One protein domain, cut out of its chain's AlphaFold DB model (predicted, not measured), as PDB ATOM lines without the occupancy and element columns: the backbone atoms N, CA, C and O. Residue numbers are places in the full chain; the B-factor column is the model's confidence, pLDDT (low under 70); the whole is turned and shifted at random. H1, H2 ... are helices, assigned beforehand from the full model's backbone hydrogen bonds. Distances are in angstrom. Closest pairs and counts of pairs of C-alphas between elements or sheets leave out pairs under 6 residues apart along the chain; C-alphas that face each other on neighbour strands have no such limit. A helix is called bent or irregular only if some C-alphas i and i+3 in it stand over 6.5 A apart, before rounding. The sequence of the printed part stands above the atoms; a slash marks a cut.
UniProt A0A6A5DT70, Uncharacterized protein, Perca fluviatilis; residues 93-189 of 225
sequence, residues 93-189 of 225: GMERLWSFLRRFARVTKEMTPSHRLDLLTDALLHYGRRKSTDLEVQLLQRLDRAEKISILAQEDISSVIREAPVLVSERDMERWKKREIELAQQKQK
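Overview. This is residues 93 to 189 of the 225 residues of an uncharacterized protein of Perca fluviatilis (UniProt A0A6A5DT70). Long helix H3 makes the base of an open U; H2 rises from one end, with H1 folded back on it as a hairpin, and H4 stands at the other end, touching no helix. The 97 printed residues hold four named helices, H1 to H4 in chain order, and no named strand: all helix. The whole is extended, radius of gyration of the C-alphas 24.0 A, spanning 68 by 45 by 19 A, only just flat.

Along the chain. H3, residues 135 to 163, is 41.2 A long, from C-alpha 135 at (-57.295, 31.745, 17.451). H2, residues 113 to 133, measures 30.2 A. H1, residues 93 to 107, and H4, residues 170 to 185, each measure 23.0 A; C-alpha 185 is at (-21.135, 42.030, 22.134). H1 is irregular, but only just: C-alphas 100 and 103 are 6.8 A apart.

Arrangement. H2 and H3 meet only through their link. H3 and H4 are apart. H2 touches H1 with residues 120 to 127 alone, closest C-alphas Phe 104 and Leu 120, 7.4 A, at a steep tilt of 40 degrees, opposite ways. Every O i to N i+4 pair is within hydrogen-bond range in H2, H3 and H4, and 6 of 11 in H1.

Size, cuts and confidence. The printed part has no cut and no long link. Residues 187 to 189 are under pLDDT 70.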
ATOM      1  N   GLY A  93     -43.711  26.026  17.079       92.19
ATOM      2  CA  GLY A  93     -44.879  26.008  16.193       92.19
ATOM      3  C   GLY A  93     -44.725  25.008  15.046       92.19
ATOM      4  O   GLY A  93     -45.703  24.358  14.659       92.19
ATOM      5  N   MET A  94     -43.501  24.877  14.532       91.69
ATOM      6  CA  MET A  94     -43.162  23.988  13.422       91.69
ATOM      7  C   MET A  94     -43.148  22.525  13.857       91.69
ATOM      8  O   MET A  94     -43.658  21.668  13.144       91.69
ATOM      9  N   GLU A  95     -42.712  22.245  15.074       94.69
ATOM     10  CA  GLU A  95     -42.647  20.924  15.692       94.69
ATOM     11  C   GLU A  95     -44.056  20.379  15.928       94.69
ATOM     12  O   GLU A  95     -44.347  19.212  15.646       94.69
ATOM     13  N   ARG A  96     -44.988  21.246  16.350       94.81
ATOM     14  CA  ARG A  96     -46.420  20.909  16.436       94.81
ATOM     15  C   ARG A  96     -47.018  20.611  15.064       94.81
ATOM     16  O   ARG A  96     -47.820  19.682  14.941       94.81
ATOM     17  N   LEU A  97     -46.625  21.368  14.039       95.00
ATOM     18  CA  LEU A  97     -47.040  21.104  12.664       95.00
ATOM     19  C   LEU A  97     -46.477  19.766  12.161       95.00
ATOM     20  O   LEU A  97     -47.225  18.964  11.607       95.00
ATOM     21  N   TRP A  98     -45.197  19.476  12.391       94.75
ATOM     22  CA  TRP A  98     -44.581  18.203  12.016       94.75
ATOM     23  C   TRP A  98     -45.222  17.020  12.741       94.75
ATOM     24  O   TRP A  98     -45.496  15.998  12.114       94.75
ATOM     25  N   SER A  99     -45.553  17.173  14.025       96.62
ATOM     26  CA  SER A  99     -46.310  16.170  14.784       96.62
ATOM     27  C   SER A  99     -47.678  15.887  14.150       96.62
ATOM     28  O   SER A  99     -48.045  14.726  13.947       96.62
ATOM     29  N   PHE A 100     -48.403  16.933  13.736       96.25
ATOM     30  CA  PHE A 100     -49.648  16.784  12.977       96.25
ATOM     31  C   PHE A 100     -49.425  16.054  11.641       96.25
ATOM     32  O   PHE A 100     -50.163  15.113  11.327       96.25
ATOM     33  N   LEU A 101     -48.386  16.435  10.891       96.12
ATOM     34  CA  LEU A 101     -48.062  15.876   9.575       96.12
ATOM     35  C   LEU A 101     -47.528  14.437   9.626       96.12
ATOM     36  O   LEU A 101     -47.633  13.712   8.636       96.12
ATOM     37  N   ARG A 102     -47.007  13.982  10.772       96.44
ATOM     38  CA  ARG A 102     -46.399  12.652  10.942       96.44
ATOM     39  C   ARG A 102     -47.293  11.514  10.445       96.44
ATOM     40  O   ARG A 102     -46.797  10.567   9.839       96.44
ATOM     41  N   ARG A 103     -48.612  11.614  10.648       94.50
ATOM     42  CA  ARG A 103     -49.581  10.599  10.190       94.50
ATOM     43  C   ARG A 103     -49.623  10.455   8.662       94.50
ATOM     44  O   ARG A 103     -49.819   9.354   8.155       94.50
ATOM     45  N   PHE A 104     -49.391  11.545   7.930       95.88
ATOM     46  CA  PHE A 104     -49.449  11.568   6.469       95.88
ATOM     47  C   PHE A 104     -48.223  10.914   5.836       95.88
ATOM     48  O   PHE A 104     -48.313  10.450   4.704       95.88
ATOM     49  N   ALA A 105     -47.102  10.795   6.558       93.56
ATOM     50  CA  ALA A 105     -45.893  10.153   6.043       93.56
ATOM     51  C   ALA A 105     -46.146   8.705   5.587       93.56
ATOM     52  O   ALA A 105     -45.654   8.302   4.535       93.56
ATOM     53  N   ARG A 106     -46.956   7.945   6.342       93.19
ATOM     54  CA  ARG A 106     -47.332   6.565   5.991       93.19
ATOM     55  C   ARG A 106     -48.366   6.515   4.866       93.19
ATOM     56  O   ARG A 106     -48.231   5.695   3.969       93.19
ATOM     57  N   VAL A 107     -49.366   7.397   4.902       94.88
ATOM     58  CA  VAL A 107     -50.466   7.435   3.916       94.88
ATOM     59  C   VAL A 107     -49.967   7.846   2.527       94.88
ATOM     60  O   VAL A 107     -50.429   7.326   1.521       94.88
ATOM     61  N   THR A 108     -48.984   8.744   2.471       96.25
ATOM     62  CA  THR A 108     -48.430   9.278   1.216       96.25
ATOM     63  C   THR A 108     -47.247   8.489   0.667       96.25
ATOM     64  O   THR A 108     -46.622   8.929  -0.298       96.25
ATOM     65  N   LYS A 109     -46.869   7.369   1.296       95.81
ATOM     66  CA  LYS A 109     -45.646   6.636   0.942       95.81
ATOM     67  C   LYS A 109     -45.686   6.099  -0.490       95.81
ATOM     68  O   LYS A 109     -44.720   6.277  -1.215       95.81
ATOM     69  N   GLU A 110     -46.813   5.503  -0.876       96.69
ATOM     70  CA  GLU A 110     -47.003   4.855  -2.182       96.69
ATOM     71  C   GLU A 110     -47.717   5.772  -3.200       96.69
ATOM     72  O   GLU A 110     -48.138   5.336  -4.267       96.69
ATOM     73  N   MET A 111     -47.903   7.053  -2.862       97.31
ATOM     74  CA  MET A 111     -48.541   8.027  -3.750       97.31
ATOM     75  C   MET A 111     -47.554   8.550  -4.793       97.31
ATOM     76  O   MET A 111     -46.369   8.733  -4.510       97.31
ATOM     77  N   THR A 112     -48.061   8.884  -5.982       97.62
ATOM     78  CA  THR A 112     -47.279   9.637  -6.971       97.62
ATOM     79  C   THR A 112     -46.863  10.997  -6.391       97.62
ATOM     80  O   THR A 112     -47.562  11.535  -5.525       97.62
ATOM     81  N   PRO A 113     -45.759  11.607  -6.866       94.50
ATOM     82  CA  PRO A 113     -45.310  12.906  -6.361       94.50
ATOM     83  C   PRO A 113     -46.388  13.998  -6.411       94.50
ATOM     84  O   PRO A 113     -46.494  14.778  -5.467       94.50
ATOM     85  N   SER A 114     -47.217  14.014  -7.463       96.00
ATOM     86  CA  SER A 114     -48.331  14.963  -7.597       96.00
ATOM     87  C   SER A 114     -49.392  14.739  -6.522       96.00
ATOM     88  O   SER A 114     -49.662  15.641  -5.739       96.00
ATOM     89  N   HIS A 115     -49.916  13.513  -6.394       96.50
ATOM     90  CA  HIS A 115     -50.947  13.213  -5.393       96.50
ATOM     91  C   HIS A 115     -50.444  13.411  -3.959       96.50
ATOM     92  O   HIS A 115     -51.190  13.837  -3.078       96.50
ATOM     93  N   ARG A 116     -49.157  13.135  -3.714       95.75
ATOM     94  CA  ARG A 116     -48.517  13.421  -2.429       95.75
ATOM     95  C   ARG A 116     -48.491  14.921  -2.136       95.75
ATOM     96  O   ARG A 116     -48.754  15.304  -0.997       95.75
ATOM     97  N   LEU A 117     -48.157  15.752  -3.124       93.88
ATOM     98  CA  LEU A 117     -48.153  17.207  -2.976       93.88
ATOM     99  C   LEU A 117     -49.561  17.737  -2.688       93.88
ATOM    100  O   LEU A 117     -49.715  18.532  -1.761       93.88
ATOM    101  N   ASP A 118     -50.568  17.261  -3.419       95.81
ATOM    102  CA  ASP A 118     -51.962  17.673  -3.237       95.81
ATOM    103  C   ASP A 118     -52.459  17.316  -1.830       95.81
ATOM    104  O   ASP A 118     -52.907  18.191  -1.087       95.81
ATOM    105  N   LEU A 119     -52.256  16.066  -1.390       96.31
ATOM    106  CA  LEU A 119     -52.692  15.630  -0.059       96.31
ATOM    107  C   LEU A 119     -52.000  16.411   1.069       96.31
ATOM    108  O   LEU A 119     -52.637  16.794   2.054       96.31
ATOM    109  N   LEU A 120     -50.687  16.638   0.958       95.56
ATOM    110  CA  LEU A 120     -49.957  17.419   1.958       95.56
ATOM    111  C   LEU A 120     -50.402  18.884   1.949       95.56
ATOM    112  O   LEU A 120     -50.507  19.485   3.017       95.56
ATOM    113  N   THR A 121     -50.708  19.445   0.780       95.38
ATOM    114  CA  THR A 121     -51.241  20.806   0.654       95.38
ATOM    115  C   THR A 121     -52.596  20.919   1.347       95.38
ATOM    116  O   THR A 121     -52.778  21.814   2.176       95.38
ATOM    117  N   ASP A 122     -53.503  19.969   1.124       96.25
ATOM    118  CA  ASP A 122     -54.800  19.926   1.801       96.25
ATOM    119  C   ASP A 122     -54.662  19.789   3.319       96.25
ATOM    120  O   ASP A 122     -55.340  20.495   4.075       96.25
ATOM    121  N   ALA A 123     -53.740  18.944   3.788       96.31
ATOM    122  CA  ALA A 123     -53.443  18.801   5.209       96.31
ATOM    123  C   ALA A 123     -52.936  20.118   5.827       96.31
ATOM    124  O   ALA A 123     -53.380  20.511   6.911       96.31
ATOM    125  N   LEU A 124     -52.036  20.824   5.136       95.81
ATOM    126  CA  LEU A 124     -51.498  22.119   5.562       95.81
ATOM    127  C   LEU A 124     -52.574  23.213   5.580       95.81
ATOM    128  O   LEU A 124     -52.651  23.987   6.539       95.81
ATOM    129  N   LEU A 125     -53.432  23.263   4.558       95.88
ATOM    130  CA  LEU A 125     -54.564  24.190   4.495       95.88
ATOM    131  C   LEU A 125     -55.579  23.901   5.603       95.88
ATOM    132  O   LEU A 125     -56.044  24.830   6.263       95.88
ATOM    133  N   HIS A 126     -55.884  22.627   5.859       96.06
ATOM    134  CA  HIS A 126     -56.734  22.219   6.974       96.06
ATOM    135  C   HIS A 126     -56.143  22.654   8.320       96.06
ATOM    136  O   HIS A 126     -56.845  23.270   9.123       96.06
ATOM    137  N   TYR A 127     -54.850  22.410   8.551       95.62
ATOM    138  CA  TYR A 127     -54.167  22.852   9.769       95.62
ATOM    139  C   TYR A 127     -54.225  24.377   9.931       95.62
ATOM    140  O   TYR A 127     -54.554  24.869  11.008       95.62
ATOM    141  N   GLY A 128     -53.967  25.131   8.857       94.50
ATOM    142  CA  GLY A 128     -54.052  26.594   8.855       94.50
ATOM    143  C   GLY A 128     -55.459  27.117   9.157       94.50
ATOM    144  O   GLY A 128     -55.609  28.025   9.979       94.50
ATOM    145  N   ARG A 129     -56.496  26.512   8.558       95.50
ATOM    146  CA  ARG A 129     -57.903  26.833   8.856       95.50
ATOM    147  C   ARG A 129     -58.217  26.590  10.325       95.50
ATOM    148  O   ARG A 129     -58.689  27.504  10.989       95.50
ATOM    149  N   ARG A 130     -57.852  25.420  10.853       95.31
ATOM    150  CA  ARG A 130     -58.051  25.092  12.268       95.31
ATOM    151  C   ARG A 130     -57.324  26.066  13.201       95.31
ATOM    152  O   ARG A 130     -57.872  26.496  14.205       95.31
ATOM    153  N   LYS A 131     -56.087  26.457  12.882       93.25
ATOM    154  CA  LYS A 131     -55.367  27.463  13.681       93.25
ATOM    155  C   LYS A 131     -56.035  28.831  13.658       93.25
ATOM    156  O   LYS A 131     -55.938  29.544  14.648       93.25
ATOM    157  N   SER A 132     -56.696  29.169  12.556       94.25
ATOM    158  CA  SER A 132     -57.438  30.422  12.427       94.25
ATOM    159  C   SER A 132     -58.743  30.386  13.226       94.25
ATOM    160  O   SER A 132     -59.045  31.358  13.905       94.25
ATOM    161  N   THR A 133     -59.477  29.266  13.206       95.81
ATOM    162  CA  THR A 133     -60.703  29.097  14.011       95.81
ATOM    163  C   THR A 133     -60.406  29.047  15.504       95.81
ATOM    164  O   THR A 133     -61.114  29.654  16.293       95.81
ATOM    165  N   ASP A 134     -59.315  28.388  15.898       94.94
ATOM    166  CA  ASP A 134     -58.933  28.237  17.306       94.94
ATOM    167  C   ASP A 134     -58.229  29.496  17.866       94.94
ATOM    168  O   ASP A 134     -57.737  29.472  18.997       94.94
ATOM    169  N   LEU A 135     -58.101  30.578  17.082       94.06
ATOM    170  CA  LEU A 135     -57.295  31.745  17.451       94.06
ATOM    171  C   LEU A 135     -57.862  32.471  18.674       94.06
ATOM    172  O   LEU A 135     -57.101  32.803  19.578       94.06
ATOM    173  N   GLU A 136     -59.179  32.676  18.725       95.25
ATOM    174  CA  GLU A 136     -59.848  33.347  19.848       95.25
ATOM    175  C   GLU A 136     -59.610  32.601  21.171       95.25
ATOM    176  O   GLU A 136     -59.166  33.189  22.158       95.25
ATOM    177  N   VAL A 137     -59.777  31.276  21.153       95.75
ATOM    178  CA  VAL A 137     -59.585  30.410  22.318       95.75
ATOM    179  C   VAL A 137     -58.121  30.425  22.753       95.75
ATOM    180  O   VAL A 137     -57.823  30.538  23.942       95.75
ATOM    181  N   GLN A 138     -57.187  30.359  21.799       92.25
ATOM    182  CA  GLN A 138     -55.755  30.412  22.098       92.25
ATOM    183  C   GLN A 138     -55.335  31.754  22.699       92.25
ATOM    184  O   GLN A 138     -54.472  31.767  23.577       92.25
ATOM    185  N   LEU A 139     -55.903  32.872  22.241       93.12
ATOM    186  CA  LEU A 139     -55.594  34.193  22.787       93.12
ATOM    187  C   LEU A 139     -56.111  34.336  24.221       93.12
ATOM    188  O   LEU A 139     -55.341  34.760  25.082       93.12
ATOM    189  N   LEU A 140     -57.341  33.897  24.501       95.38
ATOM    190  CA  LEU A 140     -57.904  33.904  25.858       95.38
ATOM    191  C   LEU A 140     -57.076  33.049  26.826       95.38
ATOM    192  O   LEU A 140     -56.693  33.512  27.897       95.38
ATOM    193  N   GLN A 141     -56.714  31.829  26.423       94.00
ATOM    194  CA  GLN A 141     -55.873  30.943  27.239       94.00
ATOM    195  C   GLN A 141     -54.472  31.514  27.484       94.00
ATOM    196  O   GLN A 141     -53.880  31.299  28.542       94.00
ATOM    197  N   ARG A 142     -53.908  32.217  26.496       92.56
ATOM    198  CA  ARG A 142     -52.602  32.870  26.642       92.56
ATOM    199  C   ARG A 142     -52.669  34.070  27.574       92.56
ATOM    200  O   ARG A 142     -51.712  34.261  28.314       92.56
ATOM    201  N   LEU A 143     -53.760  34.834  27.546       93.50
ATOM    202  CA  LEU A 143     -53.966  35.960  28.451       93.50
ATOM    203  C   LEU A 143     -54.068  35.487  29.906       93.50
ATOM    204  O   LEU A 143     -53.265  35.916  30.727       93.50
ATOM    205  N   ASP A 144     -54.940  34.514  30.191       94.94
ATOM    206  CA  ASP A 144     -55.082  33.919  31.535       94.94
ATOM    207  C   ASP A 144     -53.748  33.359  32.057       94.94
ATOM    208  O   ASP A 144     -53.349  33.574  33.204       94.94
ATOM    209  N   ARG A 145     -52.991  32.677  31.189       94.00
ATOM    210  CA  ARG A 145     -51.651  32.201  31.541       94.00
ATOM    211  C   ARG A 145     -50.685  33.354  31.822       94.00
ATOM    212  O   ARG A 145     -49.876  33.233  32.738       94.00
ATOM    213  N   ALA A 146     -50.717  34.421  31.029       92.81
ATOM    214  CA  ALA A 146     -49.823  35.563  31.198       92.81
ATOM    215  C   ALA A 146     -50.068  36.274  32.536       92.81
ATOM    216  O   ALA A 146     -49.102  36.591  33.225       92.81
ATOM    217  N   GLU A 147     -51.329  36.443  32.936       94.38
ATOM    218  CA  GLU A 147     -51.700  37.020  34.235       94.38
ATOM    219  C   GLU A 147     -51.150  36.181  35.394       94.38
ATOM    220  O   GLU A 147     -50.445  36.698  36.261       94.38
ATOM    221  N   LYS A 148     -51.369  34.860  35.355       95.75
ATOM    222  CA  LYS A 148     -50.855  33.931  36.375       95.75
ATOM    223  C   LYS A 148     -49.332  33.950  36.464       95.75
ATOM    224  O   LYS A 148     -48.779  34.020  37.557       95.75
ATOM    225  N   ILE A 149     -48.647  33.908  35.320       94.25
ATOM    226  CA  ILE A 149     -47.179  33.957  35.278       94.25
ATOM    227  C   ILE A 149     -46.661  35.304  35.788       94.25
ATOM    228  O   ILE A 149     -45.626  35.328  36.445       94.25
ATOM    229  N   SER A 150     -47.359  36.410  35.519       93.94
ATOM    230  CA  SER A 150     -46.960  37.731  36.012       93.94
ATOM    231  C   SER A 150     -46.969  37.794  37.538       93.94
ATOM    232  O   SER A 150     -46.032  38.338  38.117       93.94
ATOM    233  N   ILE A 151     -47.992  37.225  38.181       96.25
ATOM    234  CA  ILE A 151     -48.091  37.168  39.648       96.25
ATOM    235  C   ILE A 151     -46.932  36.340  40.217       96.25
ATOM    236  O   ILE A 151     -46.167  36.842  41.035       96.25
ATOM    237  N   LEU A 152     -46.733  35.119  39.706       96.44
ATOM    238  CA  LEU A 152     -45.647  34.241  40.156       96.44
ATOM    239  C   LEU A 152     -44.266  34.886  39.962       96.44
ATOM    240  O   LEU A 152     -43.423  34.835  40.848       96.44
ATOM    241  N   ALA A 153     -44.043  35.554  38.828       93.25
ATOM    242  CA  ALA A 153     -42.783  36.240  38.567       93.25
ATOM    243  C   ALA A 153     -42.527  37.396  39.552       93.25
ATOM    244  O   ALA A 153     -41.382  37.617  39.941       93.25
ATOM    245  N   GLN A 154     -43.567  38.129  39.964       93.88
ATOM    246  CA  GLN A 154     -43.449  39.189  40.973       93.88
ATOM    247  C   GLN A 154     -43.113  38.622  42.357       93.88
ATOM    248  O   GLN A 154     -42.276  39.192  43.063       93.88
ATOM    249  N   GLU A 155     -43.723  37.496  42.731       96.00
ATOM    250  CA  GLU A 155     -43.422  36.783  43.978       96.00
ATOM    251  C   GLU A 155     -41.979  36.259  43.984       96.00
ATOM    252  O   GLU A 155     -41.235  36.519  44.935       96.00
ATOM    253  N   ASP A 156     -41.551  35.619  42.893       94.50
ATOM    254  CA  ASP A 156     -40.189  35.108  42.717       94.50
ATOM    255  C   ASP A 156     -39.152  36.237  42.807       94.50
ATOM    256  O   ASP A 156     -38.181  36.138  43.561       94.50
ATOM    257  N   ILE A 157     -39.371  37.347  42.088       91.19
ATOM    258  CA  ILE A 157     -38.492  38.526  42.146       91.19
ATOM    259  C   ILE A 157     -38.420  39.068  43.578       91.19
ATOM    260  O   ILE A 157     -37.329  39.365  44.066       91.19
ATOM    261  N   SER A 158     -39.557  39.158  44.270       92.00
ATOM    262  CA  SER A 158     -39.610  39.656  45.648       92.00
ATOM    263  C   SER A 158     -38.844  38.751  46.616       92.00
ATOM    264  O   SER A 158     -38.125  39.259  47.482       92.00
ATOM    265  N   SER A 159     -38.936  37.423  46.462       93.88
ATOM    266  CA  SER A 159     -38.167  36.485  47.292       93.88
ATOM    267  C   SER A 159     -36.669  36.613  47.037       93.88
ATOM    268  O   SER A 159     -35.900  36.742  47.990       93.88
ATOM    269  N   VAL A 160     -36.257  36.666  45.767       91.81
ATOM    270  CA  VAL A 160     -34.842  36.808  45.387       91.81
ATOM    271  C   VAL A 160     -34.253  38.122  45.905       91.81
ATOM    272  O   VAL A 160     -33.125  38.134  46.392       91.81
ATOM    273  N   ILE A 161     -35.004  39.228  45.850       91.12
ATOM    274  CA  ILE A 161     -34.559  40.524  46.390       91.12
ATOM    275  C   ILE A 161     -34.431  40.469  47.915       91.12
ATOM    276  O   ILE A 161     -33.465  40.997  48.461       91.12
ATOM    277  N   ARG A 162     -35.370  39.818  48.610       90.81
ATOM    278  CA  ARG A 162     -35.326  39.663  50.074       90.81
ATOM    279  C   ARG A 162     -34.136  38.820  50.536       90.81
ATOM    280  O   ARG A 162     -33.577  39.091  51.592       90.81
ATOM    281  N   GLU A 163     -33.774  37.797  49.769       93.38
ATOM    282  CA  GLU A 163     -32.639  36.908  50.052       93.38
ATOM    283  C   GLU A 163     -31.288  37.502  49.629       93.38
ATOM    284  O   GLU A 163     -30.234  36.966  49.983       93.38
ATOM    285  N   ALA A 164     -31.289  38.607  48.880       90.62
ATOM    286  CA  ALA A 164     -30.061  39.229  48.422       90.62
ATOM    287  C   ALA A 164     -29.252  39.787  49.613       90.62
ATOM    288  O   ALA A 164     -29.790  40.509  50.452       90.62
ATOM    289  N   PRO A 165     -27.928  39.540  49.673       92.62
ATOM    290  CA  PRO A 165     -27.074  40.033  50.760       92.62
ATOM    291  C   PRO A 165     -26.864  41.555  50.723       92.62
ATOM    292  O   PRO A 165     -26.251  42.127  51.622       92.62
ATOM    293  N   VAL A 166     -27.322  42.212  49.657       91.75
ATOM    294  CA  VAL A 166     -27.211  43.649  49.422       91.75
ATOM    295  C   VAL A 166     -28.556  44.181  48.953       91.75
ATOM    296  O   VAL A 166     -29.323  43.459  48.320       91.75
ATOM    297  N   LEU A 167     -28.831  45.458  49.220       89.31
ATOM    298  CA  LEU A 167     -30.011  46.124  48.679       89.31
ATOM    299  C   LEU A 167     -29.906  46.170  47.149       89.31
ATOM    300  O   LEU A 167     -29.019  46.827  46.604       89.31
ATOM    301  N   VAL A 168     -30.809  45.464  46.471       91.44
ATOM    302  CA  VAL A 168     -30.908  45.437  45.008       91.44
ATOM    303  C   VAL A 168     -32.114  46.263  44.586       91.44
ATOM    304  O   VAL A 168     -33.244  45.958  44.959       91.44
ATOM    305  N   SER A 169     -31.880  47.306  43.792       90.38
ATOM    306  CA  SER A 169     -32.950  48.089  43.173       90.38
ATOM    307  C   SER A 169     -33.243  47.615  41.747       90.38
ATOM    308  O   SER A 169     -32.403  46.991  41.094       90.38
ATOM    309  N   GLU A 170     -34.398  47.995  41.195       87.06
ATOM    310  CA  GLU A 170     -34.690  47.778  39.769       87.06
ATOM    311  C   GLU A 170     -33.636  48.408  38.847       87.06
ATOM    312  O   GLU A 170     -33.286  47.845  37.810       87.06
ATOM    313  N   ARG A 171     -33.046  49.541  39.250       90.75
ATOM    314  CA  ARG A 171     -31.978  50.194  38.476       90.75
ATOM    315  C   ARG A 171     -30.720  49.335  38.398       90.75
ATOM    316  O   ARG A 171     -30.021  49.376  37.385       90.75
ATOM    317  N   ASP A 172     -30.425  48.563  39.443       92.06
ATOM    318  CA  ASP A 172     -29.286  47.647  39.450       92.06
ATOM    319  C   ASP A 172     -29.505  46.495  38.473       92.06
ATOM    320  O   ASP A 172     -28.607  46.199  37.681       92.06
ATOM    321  N   MET A 173     -30.710  45.916  38.467       89.25
ATOM    322  CA  MET A 173     -31.091  44.860  37.525       89.25
ATOM    323  C   MET A 173     -30.971  45.335  36.074       89.25
ATOM    324  O   MET A 173     -30.355  44.660  35.244       89.25
ATOM    325  N   GLU A 174     -31.462  46.534  35.775       90.06
ATOM    326  CA  GLU A 174     -31.430  47.105  34.426       90.06
ATOM    327  C   GLU A 174     -29.995  47.422  33.992       90.06
ATOM    328  O   GLU A 174     -29.593  47.128  32.858       90.06
ATOM    329  N   ARG A 175     -29.173  47.926  34.920       94.31
ATOM    330  CA  ARG A 175     -27.735  48.113  34.705       94.31
ATOM    331  C   ARG A 175     -27.038  46.784  34.408       94.31
ATOM    332  O   ARG A 175     -26.206  46.733  33.500       94.31
ATOM    333  N   TRP A 176     -27.353  45.713  35.135       91.88
ATOM    334  CA  TRP A 176     -26.752  44.394  34.916       91.88
ATOM    335  C   TRP A 176     -27.176  43.776  33.586       91.88
ATOM    336  O   TRP A 176     -26.307  43.303  32.854       91.88
ATOM    337  N   LYS A 177     -28.462  43.859  33.217       90.00
ATOM    338  CA  LYS A 177     -28.957  43.425  31.898       90.00
ATOM    339  C   LYS A 177     -28.205  44.130  30.770       90.00
ATOM    340  O   LYS A 177     -27.743  43.480  29.832       90.00
ATOM    341  N   LYS A 178     -28.034  45.454  30.874       90.38
ATOM    342  CA  LYS A 178     -27.297  46.242  29.877       90.38
ATOM    343  C   LYS A 178     -25.825  45.831  29.803       90.38
ATOM    344  O   LYS A 178     -25.323  45.564  28.712       90.38
ATOM    345  N   ARG A 179     -25.161  45.696  30.955       91.44
ATOM    346  CA  ARG A 179     -23.762  45.250  31.038       91.44
ATOM    347  C   ARG A 179     -23.567  43.860  30.433       91.44
ATOM    348  O   ARG A 179     -22.596  43.636  29.720       91.44
ATOM    349  N   GLU A 180     -24.482  42.931  30.689       90.38
ATOM    350  CA  GLU A 180     -24.432  41.581  30.123       90.38
ATOM    351  C   GLU A 180     -24.519  41.613  28.587       90.38
ATOM    352  O   GLU A 180     -23.729  40.958  27.903       90.38
ATOM    353  N   ILE A 181     -25.421  42.432  28.033       87.62
ATOM    354  CA  ILE A 181     -25.548  42.640  26.582       87.62
ATOM    355  C   ILE A 181     -24.256  43.221  25.992       87.62
ATOM    356  O   ILE A 181     -23.810  42.759  24.938       87.62
ATOM    357  N   GLU A 182     -23.655  44.214  26.646       87.56
ATOM    358  CA  GLU A 182     -22.396  44.839  26.217       87.56
ATOM    359  C   GLU A 182     -21.237  43.834  26.221       87.56
ATOM    360  O   GLU A 182     -20.537  43.686  25.215       87.56
ATOM    361  N   LEU A 183     -21.080  43.071  27.306       85.88
ATOM    362  CA  LEU A 183     -20.046  42.037  27.429       85.88
ATOM    363  C   LEU A 183     -20.212  40.938  26.379       85.88
ATOM    364  O   LEU A 183     -19.235  40.477  25.795       85.88
ATOM    365  N   ALA A 184     -21.447  40.551  26.077       81.50
ATOM    366  CA  ALA A 184     -21.729  39.566  25.045       81.50
ATOM    367  C   ALA A 184     -21.454  40.080  23.620       81.50
ATOM    368  O   ALA A 184     -21.244  39.295  22.692       81.50
ATOM    369  N   GLN A 185     -21.478  41.399  23.411       73.94
ATOM    370  CA  GLN A 185     -21.135  42.030  22.134       73.94
ATOM    371  C   GLN A 185     -19.634  42.189  21.934       73.94
ATOM    372  O   GLN A 185     -19.171  42.149  20.787       73.94
ATOM    373  N   GLN A 186     -18.879  42.329  23.021       74.25
ATOM    374  CA  GLN A 186     -17.430  42.297  22.973       74.25
ATOM    375  C   GLN A 186     -17.003  40.906  22.507       74.25
ATOM    376  O   GLN A 186     -17.011  39.927  23.250       74.25
ATOM    377  N   LYS A 187     -16.620  40.798  21.229       58.56
ATOM    378  CA  LYS A 187     -15.828  39.658  20.782       58.56
ATOM    379  C   LYS A 187     -14.564  39.686  21.634       58.56
ATOM    380  O   LYS A 187     -13.679  40.493  21.359       58.56
ATOM    381  N   GLN A 188     -14.444  38.801  22.620       53.12
ATOM    382  CA  GLN A 188     -13.110  38.382  23.019       53.12
ATOM    383  C   GLN A 188     -12.496  37.830  21.736       53.12
ATOM    384  O   GLN A 188     -12.924  36.790  21.225       53.12
ATOM    385  N   LYS A 189     -11.578  38.593  21.125       50.06
ATOM    386  CA  LYS A 189     -10.706  38.019  20.108       50.06
ATOM    387  C   LYS A 189     -10.119  36.795  20.798       50.06
ATOM    388  O   LYS A 189      -9.595  36.969  21.901       50.06
TER     389      LYS A 189